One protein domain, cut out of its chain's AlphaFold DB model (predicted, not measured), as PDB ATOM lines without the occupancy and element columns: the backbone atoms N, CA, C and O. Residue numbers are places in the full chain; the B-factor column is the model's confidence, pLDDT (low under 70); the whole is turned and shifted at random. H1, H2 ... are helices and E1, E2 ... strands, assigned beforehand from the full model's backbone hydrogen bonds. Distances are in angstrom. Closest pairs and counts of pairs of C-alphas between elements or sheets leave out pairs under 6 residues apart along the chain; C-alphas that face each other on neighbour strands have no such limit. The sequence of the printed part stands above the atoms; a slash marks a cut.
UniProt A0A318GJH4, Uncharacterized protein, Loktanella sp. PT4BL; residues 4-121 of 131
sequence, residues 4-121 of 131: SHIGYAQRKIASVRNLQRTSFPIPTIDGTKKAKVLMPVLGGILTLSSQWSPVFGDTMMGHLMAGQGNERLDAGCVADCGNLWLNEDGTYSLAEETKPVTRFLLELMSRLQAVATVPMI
ATOM      1  N   SER A   4     146.030 137.993 202.789       97.94
ATOM      2  CA  SER A   4     145.007 138.815 202.136       97.94
ATOM      3  C   SER A   4     145.552 140.183 201.730       97.94
ATOM      4  O   SER A   4     145.242 140.655 200.636       97.94
ATOM      5  N   HIS A   5     146.412 140.784 202.558       98.25
ATOM      6  CA  HIS A   5     147.093 142.032 202.223       98.25
ATOM      7  C   HIS A   5     148.001 141.881 200.996       98.25
ATOM      8  O   HIS A   5     147.926 142.718 200.097       98.25
ATOM      9  N   ILE A   6     148.815 140.816 200.927       97.75
ATOM     10  CA  ILE A   6     149.692 140.559 199.771       97.75
ATOM     11  C   ILE A   6     148.858 140.356 198.505       97.75
ATOM     12  O   ILE A   6     149.050 141.081 197.531       97.75
ATOM     13  N   GLY A   7     147.871 139.455 198.538       98.00
ATOM     14  CA  GLY A   7     147.026 139.190 197.372       98.00
ATOM     15  C   GLY A   7     146.249 140.425 196.903       98.00
ATOM     16  O   GLY A   7     146.063 140.642 195.706       98.00
ATOM     17  N   TYR A   8     145.802 141.274 197.830       98.44
ATOM     18  CA  TYR A   8     145.149 142.534 197.480       98.44
ATOM     19  C   TYR A   8     146.116 143.532 196.831       98.44
ATOM     20  O   TYR A   8     145.766 144.140 195.816       98.44
ATOM     21  N   ALA A   9     147.327 143.680 197.377       98.50
ATOM     22  CA  ALA A   9     148.356 144.548 196.812       98.50
ATOM     23  C   ALA A   9     148.740 144.104 195.392       98.50
ATOM     24  O   ALA A   9     148.737 144.929 194.481       98.50
ATOM     25  N   GLN A  10     148.958 142.805 195.179       98.25
ATOM     26  CA  GLN A  10     149.254 142.212 193.870       98.25
ATOM     27  C   GLN A  10     148.175 142.560 192.828       98.25
ATOM     28  O   GLN A  10     148.485 143.111 191.767       98.25
ATOM     29  N   ARG A  11     146.888 142.372 193.159       98.38
ATOM     30  CA  ARG A  11     145.770 142.750 192.270       98.38
ATOM     31  C   ARG A  11     145.706 144.254 191.996       98.38
ATOM     32  O   ARG A  11     145.419 144.668 190.872       98.38
ATOM     33  N   LYS A  12     145.968 145.094 193.003       98.44
ATOM     34  CA  LYS A  12     145.998 146.556 192.834       98.44
ATOM     35  C   LYS A  12     147.126 146.993 191.906       98.44
ATOM     36  O   LYS A  12     146.879 147.795 191.007       98.44
ATOM     37  N   ILE A  13     148.316 146.429 192.070       98.19
ATOM     38  CA  ILE A  13     149.464 146.684 191.196       98.19
ATOM     39  C   ILE A  13     149.124 146.281 189.754       98.19
ATOM     40  O   ILE A  13     149.268 147.094 188.838       98.19
ATOM     41  N   ALA A  14     148.588 145.074 189.553       98.06
ATOM     42  CA  ALA A  14     148.204 144.592 188.229       98.06
ATOM     43  C   ALA A  14     147.150 145.474 187.558       98.06
ATOM     44  O   ALA A  14     147.264 145.758 186.366       98.06
ATOM     45  N   SER A  15     146.169 145.975 188.315       97.94
ATOM     46  CA  SER A  15     145.133 146.866 187.776       97.94
ATOM     47  C   SER A  15     145.704 148.135 187.132       97.94
ATOM     48  O   SER A  15     145.154 148.612 186.145       97.94
ATOM     49  N   VAL A  16     146.840 148.637 187.632       97.94
ATOM     50  CA  VAL A  16     147.552 149.788 187.054       97.94
ATOM     51  C   VAL A  16     148.464 149.352 185.910       97.94
ATOM     52  O   VAL A  16     148.492 149.995 184.865       97.94
ATOM     53  N   ARG A  17     149.208 148.251 186.072       96.94
ATOM     54  CA  ARG A  17     150.133 147.764 185.035       96.94
ATOM     55  C   ARG A  17     149.437 147.281 183.764       96.94
ATOM     56  O   ARG A  17     150.044 147.329 182.700       96.94
ATOM     57  N   ASN A  18     148.178 146.861 183.871       96.50
ATOM     58  CA  ASN A  18     147.342 146.482 182.735       96.50
ATOM     59  C   ASN A  18     146.821 147.689 181.932       96.50
ATOM     60  O   ASN A  18     146.271 147.497 180.850       96.50
ATOM     61  N   LEU A  19     146.975 148.924 182.427       96.38
ATOM     62  CA  LEU A  19     146.553 150.108 181.684       96.38
ATOM     63  C   LEU A  19     147.471 150.356 180.485       96.38
ATOM     64  O   LEU A  19     148.700 150.327 180.587       96.38
ATOM     65  N   GLN A  20     146.859 150.675 179.346       94.94
ATOM     66  CA  GLN A  20     147.594 151.101 178.166       94.94
ATOM     67  C   GLN A  20     148.291 152.437 178.442       94.94
ATOM     68  O   GLN A  20     147.662 153.412 178.852       94.94
ATOM     69  N   ARG A  21     149.601 152.488 178.178       95.19
ATOM     70  CA  ARG A  21     150.404 153.712 178.240       95.19
ATOM     71  C   ARG A  21     150.913 154.052 176.849       95.19
ATOM     72  O   ARG A  21     151.374 153.175 176.122       95.19
ATOM     73  N   THR A  22     150.825 155.322 176.482       94.75
ATOM     74  CA  THR A  22     151.403 155.836 175.240       94.75
ATOM     75  C   THR A  22     152.847 156.279 175.480       94.75
ATOM     76  O   THR A  22     153.245 156.583 176.604       94.75
ATOM     77  N   SER A  23     153.659 156.254 174.426       93.56
ATOM     78  CA  SER A  23     155.025 156.774 174.438       93.56
ATOM     79  C   SER A  23     155.321 157.341 173.058       93.56
ATOM     80  O   SER A  23     155.345 156.605 172.071       93.56
ATOM     81  N   PHE A  24     155.477 158.661 172.984       90.81
ATOM     82  CA  PHE A  24     155.735 159.389 171.747       90.81
ATOM     83  C   PHE A  24     157.216 159.794 171.651       90.81
ATOM     84  O   PHE A  24     157.859 160.008 172.686       90.81
ATOM     85  N   PRO A  25     157.796 159.899 170.439       90.94
ATOM     86  CA  PRO A  25     159.112 160.502 170.257       90.94
ATOM     87  C   PRO A  25     159.159 161.922 170.826       90.94
ATOM     88  O   PRO A  25     158.215 162.694 170.656       90.94
ATOM     89  N   ILE A  26     160.265 162.267 171.481       87.88
ATOM     90  CA  ILE A  26     160.415 163.540 172.193       87.88
ATOM     91  C   ILE A  26     161.316 164.464 171.370       87.88
ATOM     92  O   ILE A  26     162.482 164.121 171.152       87.88
ATOM     93  N   PRO A  27     160.831 165.634 170.917       87.38
ATOM     94  CA  PRO A  27     161.693 166.676 170.375       87.38
ATOM     95  C   PRO A  27     162.600 167.218 171.485       87.38
ATOM     96  O   PRO A  27     162.113 167.677 172.517       87.38
ATOM     97  N   THR A  28     163.913 167.154 171.292       86.56
ATOM     98  CA  THR A  28     164.904 167.719 172.218       86.56
ATOM     99  C   THR A  28     165.820 168.695 171.487       86.56
ATOM    100  O   THR A  28     165.783 168.771 170.259       86.56
ATOM    101  N   ILE A  29     166.639 169.444 172.233       88.31
ATOM    102  CA  ILE A  29     167.607 170.386 171.651       88.31
ATOM    103  C   ILE A  29     168.597 169.691 170.704       88.31
ATOM    104  O   ILE A  29     168.972 170.258 169.685       88.31
ATOM    105  N   ASP A  30     168.919 168.427 170.982       90.75
ATOM    106  CA  ASP A  30     169.820 167.594 170.175       90.75
ATOM    107  C   ASP A  30     169.091 166.849 169.035       90.75
ATOM    108  O   ASP A  30     169.626 165.911 168.445       90.75
ATOM    109  N   GLY A  31     167.836 167.214 168.751       90.62
ATOM    110  CA  GLY A  31     166.966 166.543 167.786       90.62
ATOM    111  C   GLY A  31     165.926 165.621 168.429       90.62
ATOM    112  O   GLY A  31     165.719 165.603 169.646       90.62
ATOM    113  N   THR A  32     165.198 164.865 167.608       90.12
ATOM    114  CA  THR A  32     164.110 163.998 168.084       90.12
ATOM    115  C   THR A  32     164.653 162.686 168.643       90.12
ATOM    116  O   THR A  32     165.214 161.866 167.915       90.12
ATOM    117  N   LYS A  33     164.425 162.443 169.936       90.06
ATOM    118  CA  LYS A  33     164.712 161.155 170.576       90.06
ATOM    119  C   LYS A  33     163.574 160.173 170.318       90.06
ATOM    120  O   LYS A  33     162.399 160.545 170.333       90.06
ATOM    121  N   LYS A  34     163.925 158.902 170.099       91.44
ATOM    122  CA  LYS A  34     162.952 157.811 169.936       91.44
ATOM    123  C   LYS A  34     162.035 157.718 171.159       91.44
ATOM    124  O   LYS A  34     162.433 158.073 172.268       91.44
ATOM    125  N   ALA A  35     160.823 157.210 170.941       90.00
ATOM    126  CA  ALA A  35     159.878 156.922 172.011       90.00
ATOM    127  C   ALA A  35     160.544 156.060 173.099       90.00
ATOM    128  O   ALA A  35     161.190 155.052 172.797       90.00
ATOM    129  N   LYS A  36     160.403 156.469 174.362       88.81
ATOM    130  CA  LYS A  36     160.986 155.756 175.504       88.81
ATOM    131  C   LYS A  36     160.306 154.396 175.663       88.81
ATOM    132  O   LYS A  36     159.077 154.315 175.610       88.81
ATOM    133  N   VAL A  37     161.087 153.343 175.903       90.12
ATOM    134  CA  VAL A  37     160.535 152.027 176.254       90.12
ATOM    135  C   VAL A  37     159.766 152.160 177.568       90.12
ATOM    136  O   VAL A  37     160.246 152.766 178.527       90.12
ATOM    137  N   LEU A  38     158.548 151.622 177.600       90.00
ATOM    138  CA  LEU A  38     157.700 151.669 178.783       90.00
ATOM    139  C   LEU A  38     158.293 150.782 179.878       90.00
ATOM    140  O   LEU A  38     158.143 149.564 179.851       90.00
ATOM    141  N   MET A  39     158.936 151.394 180.867       84.62
ATOM    142  CA  MET A  39     159.409 150.651 182.031       84.62
ATOM    143  C   MET A  39     158.232 150.164 182.882       84.62
ATOM    144  O   MET A  39     157.188 150.839 182.930       84.62
ATOM    145  N   PRO A  40     158.372 149.016 183.562       82.81
ATOM    146  CA  PRO A  40     157.389 148.550 184.528       82.81
ATOM    147  C   PRO A  40     157.131 149.603 185.610       82.81
ATOM    148  O   PRO A  40     158.048 150.281 186.068       82.81
ATOM    149  N   VAL A  41     155.869 149.753 186.013       93.00
ATOM    150  CA  VAL A  41     155.512 150.585 187.170       93.00
ATOM    151  C   VAL A  41     155.927 149.832 188.430       93.00
ATOM    152  O   VAL A  41     155.513 148.681 188.601       93.00
ATOM    153  N   LEU A  42     156.716 150.475 189.294       94.81
ATOM    154  CA  LEU A  42     157.103 149.908 190.583       94.81
ATOM    155  C   LEU A  42     155.847 149.634 191.420       94.81
ATOM    156  O   LEU A  42     155.024 150.527 191.625       94.81
ATOM    157  N   GLY A  43     155.686 148.395 191.869       96.88
ATOM    158  CA  GLY A  43     154.565 147.952 192.687       96.88
ATOM    159  C   GLY A  43     155.046 147.497 194.053       96.88
ATOM    160  O   GLY A  43     156.037 146.779 194.147       96.88
ATOM    161  N   GLY A  44     154.346 147.880 195.118       97.38
ATOM    162  CA  GLY A  44     154.761 147.491 196.457       97.38
ATOM    163  C   GLY A  44     153.665 147.478 197.508       97.38
ATOM    164  O   GLY A  44     152.513 147.815 197.234       97.38
ATOM    165  N   ILE A  45     154.048 147.076 198.719       98.00
ATOM    166  CA  ILE A  45     153.168 147.007 199.890       98.00
ATOM    167  C   ILE A  45     153.805 147.683 201.105       98.00
ATOM    168  O   ILE A  45     154.966 147.451 201.426       98.00
ATOM    169  N   LEU A  46     153.028 148.498 201.814       98.25
ATOM    170  CA  LEU A  46     153.448 149.157 203.050       98.25
ATOM    171  C   LEU A  46     152.524 148.714 204.180       98.25
ATOM    172  O   LEU A  46     151.303 148.820 204.067       98.25
ATOM    173  N   THR A  47     153.098 148.201 205.262       98.06
ATOM    174  CA  THR A  47     152.354 147.759 206.444       98.06
ATOM    175  C   THR A  47     153.075 148.184 207.716       98.06
ATOM    176  O   THR A  47     154.279 148.425 207.698       98.06
ATOM    177  N   LEU A  48     152.342 148.284 208.825       97.38
ATOM    178  CA  LEU A  48     152.945 148.606 210.120       97.38
ATOM    179  C   LEU A  48     153.648 147.393 210.734       97.38
ATOM    180  O   LEU A  48     154.811 147.504 211.091       97.38
ATOM    181  N   SER A  49     152.948 146.260 210.792       96.25
ATOM    182  CA  SER A  49     153.403 145.017 211.423       96.25
ATOM    183  C   SER A  49     153.096 143.800 210.562       96.25
ATOM    184  O   SER A  49     152.345 143.917 209.591       96.25
ATOM    185  N   SER A  50     153.623 142.620 210.902       95.44
ATOM    186  CA  SER A  50     153.308 141.329 210.264       95.44
ATOM    187  C   SER A  50     152.557 140.385 211.209       95.44
ATOM    188  O   SER A  50     152.774 140.411 212.411       95.44
ATOM    189  N   GLN A  51     151.669 139.547 210.664       95.00
ATOM    190  CA  GLN A  51     151.017 138.457 211.413       95.00
ATOM    191  C   GLN A  51     151.825 137.153 211.371       95.00
ATOM    192  O   GLN A  51     151.480 136.193 212.053       95.00
ATOM    193  N   TRP A  52     152.874 137.102 210.550       94.06
ATOM    194  CA  TRP A  52     153.767 135.955 210.464       94.06
ATOM    195  C   TRP A  52     154.976 136.130 211.373       94.06
ATOM    196  O   TRP A  52     155.488 137.238 211.518       94.06
ATOM    197  N   SER A  53     155.435 135.014 211.937       90.50
ATOM    198  CA  SER A  53     156.682 134.903 212.686       90.50
ATOM    199  C   SER A  53     157.416 133.641 212.211       90.50
ATOM    200  O   SER A  53     156.859 132.550 212.368       90.50
ATOM    201  N   PRO A  54     158.606 133.754 211.588       90.44
ATOM    202  CA  PRO A  54     159.307 134.995 211.230       90.44
ATOM    203  C   PRO A  54     158.567 135.815 210.154       90.44
ATOM    204  O   PRO A  54     157.778 135.273 209.374       90.44
ATOM    205  N   VAL A  55     158.815 137.130 210.100       90.25
ATOM    206  CA  VAL A  55     158.130 138.042 209.160       90.25
ATOM    207  C   VAL A  55     158.479 137.727 207.710       90.25
ATOM    208  O   VAL A  55     157.582 137.655 206.865       90.25
ATOM    209  N   PHE A  56     159.765 137.509 207.436       91.69
ATOM    210  CA  PHE A  56     160.289 137.177 206.112       91.69
ATOM    211  C   PHE A  56     160.561 135.672 205.946       91.69
ATOM    212  O   PHE A  56     161.613 135.275 205.460       91.69
ATOM    213  N   GLY A  57     159.613 134.830 206.374       92.25
ATOM    214  CA  GLY A  57     159.688 133.370 206.224       92.25
ATOM    215  C   GLY A  57     159.048 132.814 204.945       92.25
ATOM    216  O   GLY A  57     158.445 133.544 204.150       92.25
ATOM    217  N   ASP A  58     159.103 131.486 204.804       94.69
ATOM    218  CA  ASP A  58     158.616 130.741 203.632       94.69
ATOM    219  C   ASP A  58     157.140 130.995 203.314       94.69
ATOM    220  O   ASP A  58     156.762 131.109 202.150       94.69
ATOM    221  N   THR A  59     156.291 131.155 204.336       94.75
ATOM    222  CA  THR A  59     154.861 131.449 204.147       94.75
ATOM    223  C   THR A  59     154.653 132.767 203.405       94.75
ATOM    224  O   THR A  59     153.868 132.841 202.459       94.75
ATOM    225  N   MET A  60     155.369 133.816 203.816       94.88
ATOM    226  CA  MET A  60     155.300 135.117 203.157       94.88
ATOM    227  C   MET A  60     155.850 135.019 201.734       94.88
ATOM    228  O   MET A  60     155.195 135.482 200.800       94.88
ATOM    229  N   MET A  61     156.996 134.348 201.569       94.25
ATOM    230  CA  MET A  61     157.627 134.136 200.268       94.25
ATOM    231  C   MET A  61     156.705 133.392 199.293       94.25
ATOM    232  O   MET A  61     156.576 133.796 198.141       94.25
ATOM    233  N   GLY A  62     155.994 132.359 199.750       95.31
ATOM    234  CA  GLY A  62     155.026 131.625 198.935       95.31
ATOM    235  C   GLY A  62     153.899 132.519 198.408       95.31
ATOM    236  O   GLY A  62     153.583 132.487 197.219       95.31
ATOM    237  N   HIS A  63     153.331 133.381 199.259       96.12
ATOM    238  CA  HIS A  63     152.315 134.351 198.828       96.12
ATOM    239  C   HIS A  63     152.879 135.430 197.897       96.12
ATOM    240  O   HIS A  63     152.206 135.846 196.954       96.12
ATOM    241  N   LEU A  64     154.110 135.877 198.142       94.31
ATOM    242  CA  LEU A  64     154.807 136.844 197.302       94.31
ATOM    243  C   LEU A  64     155.039 136.290 195.888       94.31
ATOM    244  O   LEU A  64     154.726 136.963 194.907       94.31
ATOM    245  N   MET A  65     155.502 135.040 195.797       94.31
ATOM    246  CA  MET A  65     155.786 134.328 194.546       94.31
ATOM    247  C   MET A  65     154.542 133.865 193.792       94.31
ATOM    248  O   MET A  65     154.628 133.583 192.599       94.31
ATOM    249  N   ALA A  66     153.380 133.801 194.442       94.25
ATOM    250  CA  ALA A  66     152.128 133.498 193.754       94.25
ATOM    251  C   ALA A  66     151.726 134.601 192.752       94.25
ATOM    252  O   ALA A  66     151.099 134.304 191.738       94.25
ATOM    253  N   GLY A  67     152.107 135.860 193.005       91.50
ATOM    254  CA  GLY A  67     151.845 136.984 192.103       91.50
ATOM    255  C   GLY A  67     152.944 137.132 191.056       91.50
ATOM    256  O   GLY A  67     154.028 137.632 191.349       91.50
ATOM    257  N   GLN A  68     152.654 136.730 189.819       90.44
ATOM    258  CA  GLN A  68     153.595 136.763 188.696       90.44
ATOM    259  C   GLN A  68     153.218 137.830 187.657       90.44
ATOM    260  O   GLN A  68     152.110 138.370 187.645       90.44
ATOM    261  N   GLY A  69     154.156 138.165 186.766       93.50
ATOM    262  CA  GLY A  69     153.926 139.141 185.697       93.50
ATOM    263  C   GLY A  69     153.476 140.506 186.233       93.50
ATOM    264  O   GLY A  69     154.180 141.136 187.022       93.50
ATOM    265  N   ASN A  70     152.289 140.967 185.830       95.81
ATOM    266  CA  ASN A  70     151.761 142.264 186.262       95.81
ATOM    267  C   ASN A  70     151.327 142.292 187.735       95.81
ATOM    268  O   ASN A  70     151.254 143.375 188.309       95.81
ATOM    269  N   GLU A  71     151.119 141.143 188.374       96.88
ATOM    270  CA  GLU A  71     150.811 141.052 189.806       96.88
ATOM    271  C   GLU A  71     152.058 141.089 190.693       96.88
ATOM    272  O   GLU A  71     151.941 141.243 191.906       96.88
ATOM    273  N   ARG A  72     153.255 140.992 190.105       96.62
ATOM    274  CA  ARG A  72     154.520 140.939 190.842       96.62
ATOM    275  C   ARG A  72     154.714 142.146 191.757       96.62
ATOM    276  O   ARG A  72     154.528 143.291 191.348       96.62
ATOM    277  N   LEU A  73     155.173 141.896 192.969       96.88
ATOM    278  CA  LEU A  73     155.469 142.925 193.954       96.88
ATOM    279  C   LEU A  73     156.982 143.182 193.950       96.88
ATOM    280  O   LEU A  73     157.756 142.256 194.118       96.88
ATOM    281  N   ASP A  74     157.425 144.414 193.715       96.19
ATOM    282  CA  ASP A  74     158.858 144.727 193.592       96.19
ATOM    283  C   ASP A  74     159.475 145.231 194.902       96.19
ATOM    284  O   ASP A  74     160.695 145.236 195.051       96.19
ATOM    285  N   ALA A  75     158.650 145.730 195.821       97.00
ATOM    286  CA  ALA A  75     159.100 146.442 197.009       97.00
ATOM    287  C   ALA A  75     158.113 146.314 198.168       97.00
ATOM    288  O   ALA A  75     156.899 146.322 197.968       97.00
ATOM    289  N   GLY A  76     158.593 146.314 199.400       97.06
ATOM    290  CA  GLY A  76     157.712 146.404 200.554       97.06
ATOM    291  C   GLY A  76     158.407 146.794 201.845       97.06
ATOM    292  O   GLY A  76     159.607 146.602 202.012       97.06
ATOM    293  N   CYS A  77     157.613 147.350 202.754       97.94
ATOM    294  CA  CYS A  77     158.045 147.799 204.071       97.94
ATOM    295  C   CYS A  77     157.072 147.278 205.126       97.94
ATOM    296  O   CYS A  77     155.858 147.498 205.039       97.94
ATOM    297  N   VAL A  78     157.616 146.631 206.149       97.69
ATOM    298  CA  VAL A  78     156.937 146.330 207.407       97.69
ATOM    299  C   VAL A  78     157.591 147.218 208.463       97.69
ATOM    300  O   VAL A  78     158.745 146.998 208.821       97.69
ATOM    301  N   ALA A  79     156.902 148.279 208.882       96.94
ATOM    302  CA  ALA A  79     157.499 149.409 209.598       96.94
ATOM    303  C   ALA A  79     158.229 149.032 210.899       96.94
ATOM    304  O   ALA A  79     159.195 149.706 211.256       96.94
ATOM    305  N   ASP A  80     157.784 147.982 211.587       95.31
ATOM    306  CA  ASP A  80     158.375 147.479 212.831       95.31
ATOM    307  C   ASP A  80     159.407 146.352 212.642       95.31
ATOM    308  O   ASP A  80     160.057 145.978 213.615       95.31
ATOM    309  N   CYS A  81     159.588 145.833 211.421       94.12
ATOM    310  CA  CYS A  81     160.437 144.663 211.168       94.12
ATOM    311  C   CYS A  81     161.521 144.910 210.118       94.12
ATOM    312  O   CYS A  81     162.696 144.658 210.373       94.12
ATOM    313  N   GLY A  82     161.162 145.382 208.923       95.88
ATOM    314  CA  GLY A  82     162.130 145.443 207.836       95.88
ATOM    315  C   GLY A  82     161.548 145.651 206.449       95.88
ATOM    316  O   GLY A  82     160.382 146.016 206.281       95.88
ATOM    317  N   ASN A  83     162.381 145.384 205.448       97.00
ATOM    318  CA  ASN A  83     162.128 145.703 204.050       97.00
ATOM    319  C   ASN A  83     162.282 144.477 203.151       97.00
ATOM    320  O   ASN A  83     163.060 143.566 203.433       97.00
ATOM    321  N   LEU A  84     161.563 144.491 202.032       96.06
ATOM    322  CA  LEU A  84     161.701 143.516 200.958       96.06
ATOM    323  C   LEU A  84     161.877 144.245 199.627       96.06
ATOM    324  O   LEU A  84     161.182 145.226 199.353       96.06
ATOM    325  N   TRP A  85     162.776 143.748 198.789       96.94
ATOM    326  CA  TRP A  85     163.050 144.320 197.478       96.94
ATOM    327  C   TRP A  85     163.345 143.233 196.457       96.94
ATOM    328  O   TRP A  85     164.141 142.340 196.717       96.94
ATOM    329  N   LEU A  86     162.739 143.336 195.280       95.38
ATOM    330  CA  LEU A  86     163.071 142.509 194.129       95.38
ATOM    331  C   LEU A  86     164.333 143.057 193.454       95.38
ATOM    332  O   LEU A  86     164.407 144.244 193.127       95.38
ATOM    333  N   ASN A  87     165.315 142.196 193.241       93.31
ATOM    334  CA  ASN A  87     166.566 142.504 192.563       93.31
ATOM    335  C   ASN A  87     166.430 142.311 191.043       93.31
ATOM    336  O   ASN A  87     165.484 141.694 190.550       93.31
ATOM    337  N   GLU A  88     167.398 142.827 190.285       88.44
ATOM    338  CA  GLU A  88     167.412 142.706 188.819       88.44
ATOM    339  C   GLU A  88     167.558 141.255 188.335       88.44
ATOM    340  O   GLU A  88     167.056 140.913 187.266       88.44
ATOM    341  N   ASP A  89     168.177 140.389 189.141       91.94
ATOM    342  CA  ASP A  89     168.312 138.951 188.879       91.94
ATOM    343  C   ASP A  89     167.024 138.147 189.163       91.94
ATOM    344  O   ASP A  89     166.986 136.934 188.954       91.94
ATOM    345  N   GLY A  90     165.958 138.811 189.622       89.88
ATOM    346  CA  GLY A  90     164.673 138.194 189.946       89.88
ATOM    347  C   GLY A  90     164.582 137.605 191.356       89.88
ATOM    348  O   GLY A  90     163.533 137.068 191.715       89.88
ATOM    349  N   THR A  91     165.632 137.716 192.171       93.44
ATOM    350  CA  THR A  91     165.619 137.288 193.577       93.44
ATOM    351  C   THR A  91     165.070 138.382 194.491       93.44
ATOM    352  O   THR A  91     165.063 139.559 194.134       93.44
ATOM    353  N   TYR A  92     164.606 138.017 195.690       94.94
ATOM    354  CA  TYR A  92     164.205 138.998 196.701       94.94
ATOM    355  C   TYR A  92     165.276 139.153 197.774       94.94
ATOM    356  O   TYR A  92     165.657 138.188 198.432       94.94
ATOM    357  N   SER A  93     165.680 140.397 198.003       94.94
ATOM    358  CA  SER A  93     166.410 140.820 199.190       94.94
ATOM    359  C   SER A  93     165.412 141.070 200.317       94.94
ATOM    360  O   SER A  93     164.570 141.963 200.212       94.94
ATOM    361  N   LEU A  94     165.501 140.283 201.387       93.88
ATOM    362  CA  LEU A  94     164.699 140.434 202.601       93.88
ATOM    363  C   LEU A  94     165.634 140.834 203.736       93.88
ATOM    364  O   LEU A  94     166.624 140.146 203.982       93.88
ATOM    365  N   ALA A  95     165.332 141.929 204.421       91.12
ATOM    366  CA  ALA A  95     166.175 142.417 205.500       91.12
ATOM    367  C   ALA A  95     165.317 142.823 206.696       91.12
ATOM    368  O   ALA A  95     164.488 143.728 206.591       91.12
ATOM    369  N   GLU A  96     165.538 142.168 207.836       88.19
ATOM    370  CA  GLU A  96     165.102 142.679 209.136       88.19
ATOM    371  C   GLU A  96     166.103 143.748 209.578       88.19
ATOM    372  O   GLU A  96     167.306 143.494 209.667       88.19
ATOM    373  N   GLU A  97     165.632 144.976 209.779       86.06
ATOM    374  CA  GLU A  97     166.510 146.137 209.912       86.06
ATOM    375  C   GLU A  97     166.013 147.113 210.973       86.06
ATOM    376  O   GLU A  97     164.821 147.267 211.225       86.06
ATOM    377  N   THR A  98     166.941 147.881 211.542       89.12
ATOM    378  CA  THR A  98     166.567 149.062 212.322       89.12
ATOM    379  C   THR A  98     166.175 150.209 211.389       89.12
ATOM    380  O   THR A  98     166.794 150.430 210.346       89.12
ATOM    381  N   LYS A  99     165.156 150.976 211.794       94.56
ATOM    382  CA  LYS A  99     164.559 152.073 211.010       94.56
ATOM    383  C   LYS A  99     164.053 151.631 209.614       94.56
ATOM    384  O   LYS A  99     164.417 152.284 208.627       94.56
ATOM    385  N   PRO A 100     163.193 150.591 209.505       95.81
ATOM    386  CA  PRO A 100     162.718 150.072 208.216       95.81
ATOM    387  C   PRO A 100     162.170 151.153 207.286       95.81
ATOM    388  O   PRO A 100     162.595 151.249 206.141       95.81
ATOM    389  N   VAL A 101     161.321 152.043 207.812       97.31
ATOM    390  CA  VAL A 101     160.666 153.112 207.039       97.31
ATOM    391  C   VAL A 101     161.675 154.058 206.384       97.31
ATOM    392  O   VAL A 101     161.543 154.390 205.208       97.31
ATOM    393  N   THR A 102     162.701 154.493 207.123       97.25
ATOM    394  CA  THR A 102     163.723 155.399 206.581       97.25
ATOM    395  C   THR A 102     164.566 154.696 205.525       97.25
ATOM    396  O   THR A 102     164.818 155.270 204.470       97.25
ATOM    397  N   ARG A 103     164.973 153.449 205.779       97.06
ATOM    398  CA  ARG A 103     165.743 152.655 204.814       97.06
ATOM    399  C   ARG A 103     164.951 152.391 203.537       97.06
ATOM    400  O   ARG A 103     165.475 152.599 202.448       97.06
ATOM    401  N   PHE A 104     163.674 152.042 203.675       97.44
ATOM    402  CA  PHE A 104     162.760 151.871 202.555       97.44
ATOM    403  C   PHE A 104     162.640 153.150 201.728       97.44
ATOM    404  O   PHE A 104     162.736 153.093 200.509       97.44
ATOM    405  N   LEU A 105     162.459 154.307 202.375       97.56
ATOM    406  CA  LEU A 105     162.356 155.590 201.680       97.56
ATOM    407  C   LEU A 105     163.621 155.902 200.872       97.56
ATOM    408  O   LEU A 105     163.516 156.293 199.712       97.56
ATOM    409  N   LEU A 106     164.804 155.722 201.465       96.81
ATOM    410  CA  LEU A 106     166.073 155.997 200.788       96.81
ATOM    411  C   LEU A 106     166.296 155.063 199.590       96.81
ATOM    412  O   LEU A 106     166.666 155.526 198.513       96.81
ATOM    413  N   GLU A 107     166.001 153.773 199.749       95.56
ATOM    414  CA  GLU A 107     166.098 152.800 198.657       95.56
ATOM    415  C   GLU A 107     165.051 153.062 197.560       95.56
ATOM    416  O   GLU A 107     165.362 153.014 196.369       95.56
ATOM    417  N   LEU A 108     163.825 153.445 197.935       96.06
ATOM    418  CA  LEU A 108     162.784 153.849 196.990       96.06
ATOM    419  C   LEU A 108     163.230 155.053 196.155       96.06
ATOM    420  O   LEU A 108     163.062 155.051 194.936       96.06
ATOM    421  N   MET A 109     163.808 156.073 196.792       95.19
ATOM    422  CA  MET A 109     164.336 157.247 196.095       95.19
ATOM    423  C   MET A 109     165.448 156.862 195.114       95.19
ATOM    424  O   MET A 109     165.413 157.309 193.969       95.19
ATOM    425  N   SER A 110     166.379 155.997 195.531       93.00
ATOM    426  CA  SER A 110     167.462 155.480 194.681       93.00
ATOM    427  C   SER A 110     166.915 154.777 193.429       93.00
ATOM    428  O   SER A 110     167.275 155.110 192.297       93.00
ATOM    429  N   ARG A 111     165.940 153.876 193.598       91.44
ATOM    430  CA  ARG A 111     165.318 153.155 192.475       91.44
ATOM    431  C   ARG A 111     164.525 154.071 191.550       91.44
ATOM    432  O   ARG A 111     164.594 153.917 190.334       91.44
ATOM    433  N   LEU A 112     163.798 155.049 192.089       91.00
ATOM    434  CA  LEU A 112     163.058 156.016 191.271       91.00
ATOM    435  C   LEU A 112     163.987 156.929 190.462       91.00
ATOM    436  O   LEU A 112     163.657 157.270 189.326       91.00
ATOM    437  N   GLN A 113     165.160 157.285 190.996       88.50
ATOM    438  CA  GLN A 113     166.168 158.044 190.251       88.50
ATOM    439  C   GLN A 113     166.655 157.280 189.012       88.50
ATOM    440  O   GLN A 113     166.794 157.885 187.947       88.50
ATOM    441  N   ALA A 114     166.824 155.956 189.107       83.69
ATOM    442  CA  ALA A 114     167.214 155.113 187.972       83.69
ATOM    443  C   ALA A 114     166.134 155.033 186.871       83.69
ATOM    444  O   ALA A 114     166.450 154.952 185.684       83.69
ATOM    445  N   VAL A 115     164.849 155.111 187.240       80.88
ATOM    446  CA  VAL A 115     163.709 155.086 186.299       80.88
ATOM    447  C   VAL A 115     163.605 156.399 185.489       80.88
ATOM    448  O   VAL A 115     163.039 156.429 184.391       80.88
ATOM    449  N   ALA A 116     164.233 157.486 185.947       78.94
ATOM    450  CA  ALA A 116     164.244 158.791 185.282       78.94
ATOM    451  C   ALA A 116     162.822 159.311 184.945       78.94
ATOM    452  O   ALA A 116     161.844 159.014 185.628       78.94
ATOM    453  N   THR A 117     162.685 160.129 183.897       85.69
ATOM    454  CA  THR A 117     161.420 160.794 183.541       85.69
ATOM    455  C   THR A 117     160.401 159.857 182.885       85.69
ATOM    456  O   THR A 117     160.757 158.906 182.183       85.69
ATOM    457  N   VAL A 118     159.107 160.124 183.077       89.06
ATOM    458  CA  VAL A 118     158.037 159.365 182.412       89.06
ATOM    459  C   VAL A 118     158.080 159.538 180.880       89.06
ATOM    460  O   VAL A 118     158.567 160.561 180.393       89.06
ATOM    461  N   PRO A 119     157.586 158.557 180.099       90.62
ATOM    462  CA  PRO A 119     157.429 158.696 178.652       90.62
ATOM    463  C   PRO A 119     156.521 159.873 178.274       90.62
ATOM    464  O   PRO A 119     155.610 160.231 179.021       90.62
ATOM    465  N   MET A 120     156.737 160.445 177.088       92.31
ATOM    466  CA  MET A 120     155.873 161.504 176.564       92.31
ATOM    467  C   MET A 120     154.511 160.929 176.164       92.31
ATOM    468  O   MET A 120     154.429 160.039 175.316       92.31
ATOM    469  N   ILE A 121     153.454 161.450 176.786       94.12
ATOM    470  CA  ILE A 121     152.067 161.039 176.561       94.12
ATOM    471  C   ILE A 121     151.546 161.525 175.200       94.12
ATOM    472  O   ILE A 121     151.772 162.667 174.802       94.12
TER     473      ILE A 121
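Overview. This is residues 4 to 121 of the 131 residues of an uncharacterized protein of Loktanella sp. PT4BL (UniProt A0A318GJH4). What does the model look like? A small sheet, E3 to E6, has H3 packed over one face and H1 grazing its E3 edge, while the hairpin of E1 and E2 lies far off, beyond the extended stretches 18 to 25 and 34 to 43. What is printed? There are 118 residues, of mixed class, with three named helices and six named strands, in the order H1 E1 E2 E3 H2 E4 E5 E6 H3. The mixed sheet runs E3 E4 E5 E6; the whole is only just loose, close to compact, with a radius of gyration of the C-alphas of 16.6 A and spans of 55 by 27 by 24 A.

Arrangement. Where is the first helix? H1, residues 4 to 17, only grazes the sheet with residues 5 to 13; Ala 9 and Ile 45 of E3, residues 44 to 47, have the closest C-alphas, 6.2 A apart. With residues 6 to 7 alone it only just touches H2, residues 58 to 66, only at their ends, with 3 pairs of C-alphas within 8 A, the closest those of Ile 6 and Leu 64 at 6.8 A. How do the strands pair? E1, residues 26 to 28, and E2, residues 31 to 33, form an antiparallel hairpin, N 28 to O 31 being 2.9 A. E3 and E4, residues 75 to 78, are parallel, N 47 to O 77 being 2.9 A, and with H2 between them make a strand-helix-strand unit with a right-handed crossover. E4, E5, residues 82 to 86, and E6, residues 92 to 96, form a meander, each the antiparallel neighbour of the one before, with N 76 to O 84 and N 93 to O 85 both 2.8 A. What is over the sheet? H3, residues 100 to 115, is on one face at a height over the sheet of 9.8 A, in two layers, over E4 and E5; the C-alphas of Cys 77 and Phe 104, the closest of E4 and H3, are 6.4 A apart. In H1, H2 and H3 every O i to N i+4 pair is within hydrogen-bond range.

Along the chain. Where does the first element begin? C-alpha 4 of H1 is at (145.007, 138.815, 202.136), and H1 is 20.0 A long. Where does the last one end? C-alpha 115 of H3 is at (163.709, 155.086, 186.299), and H3 is 22.5 A long.

Size, cuts and confidence. How far does it reach? The two C-alphas farthest apart, those of Gly 31 and Ser 53, are 55.9 A apart. Is it whole and confident? The printed part has no cut and no long link; its mean pLDDT is 93.6, and no printed residue is under 70.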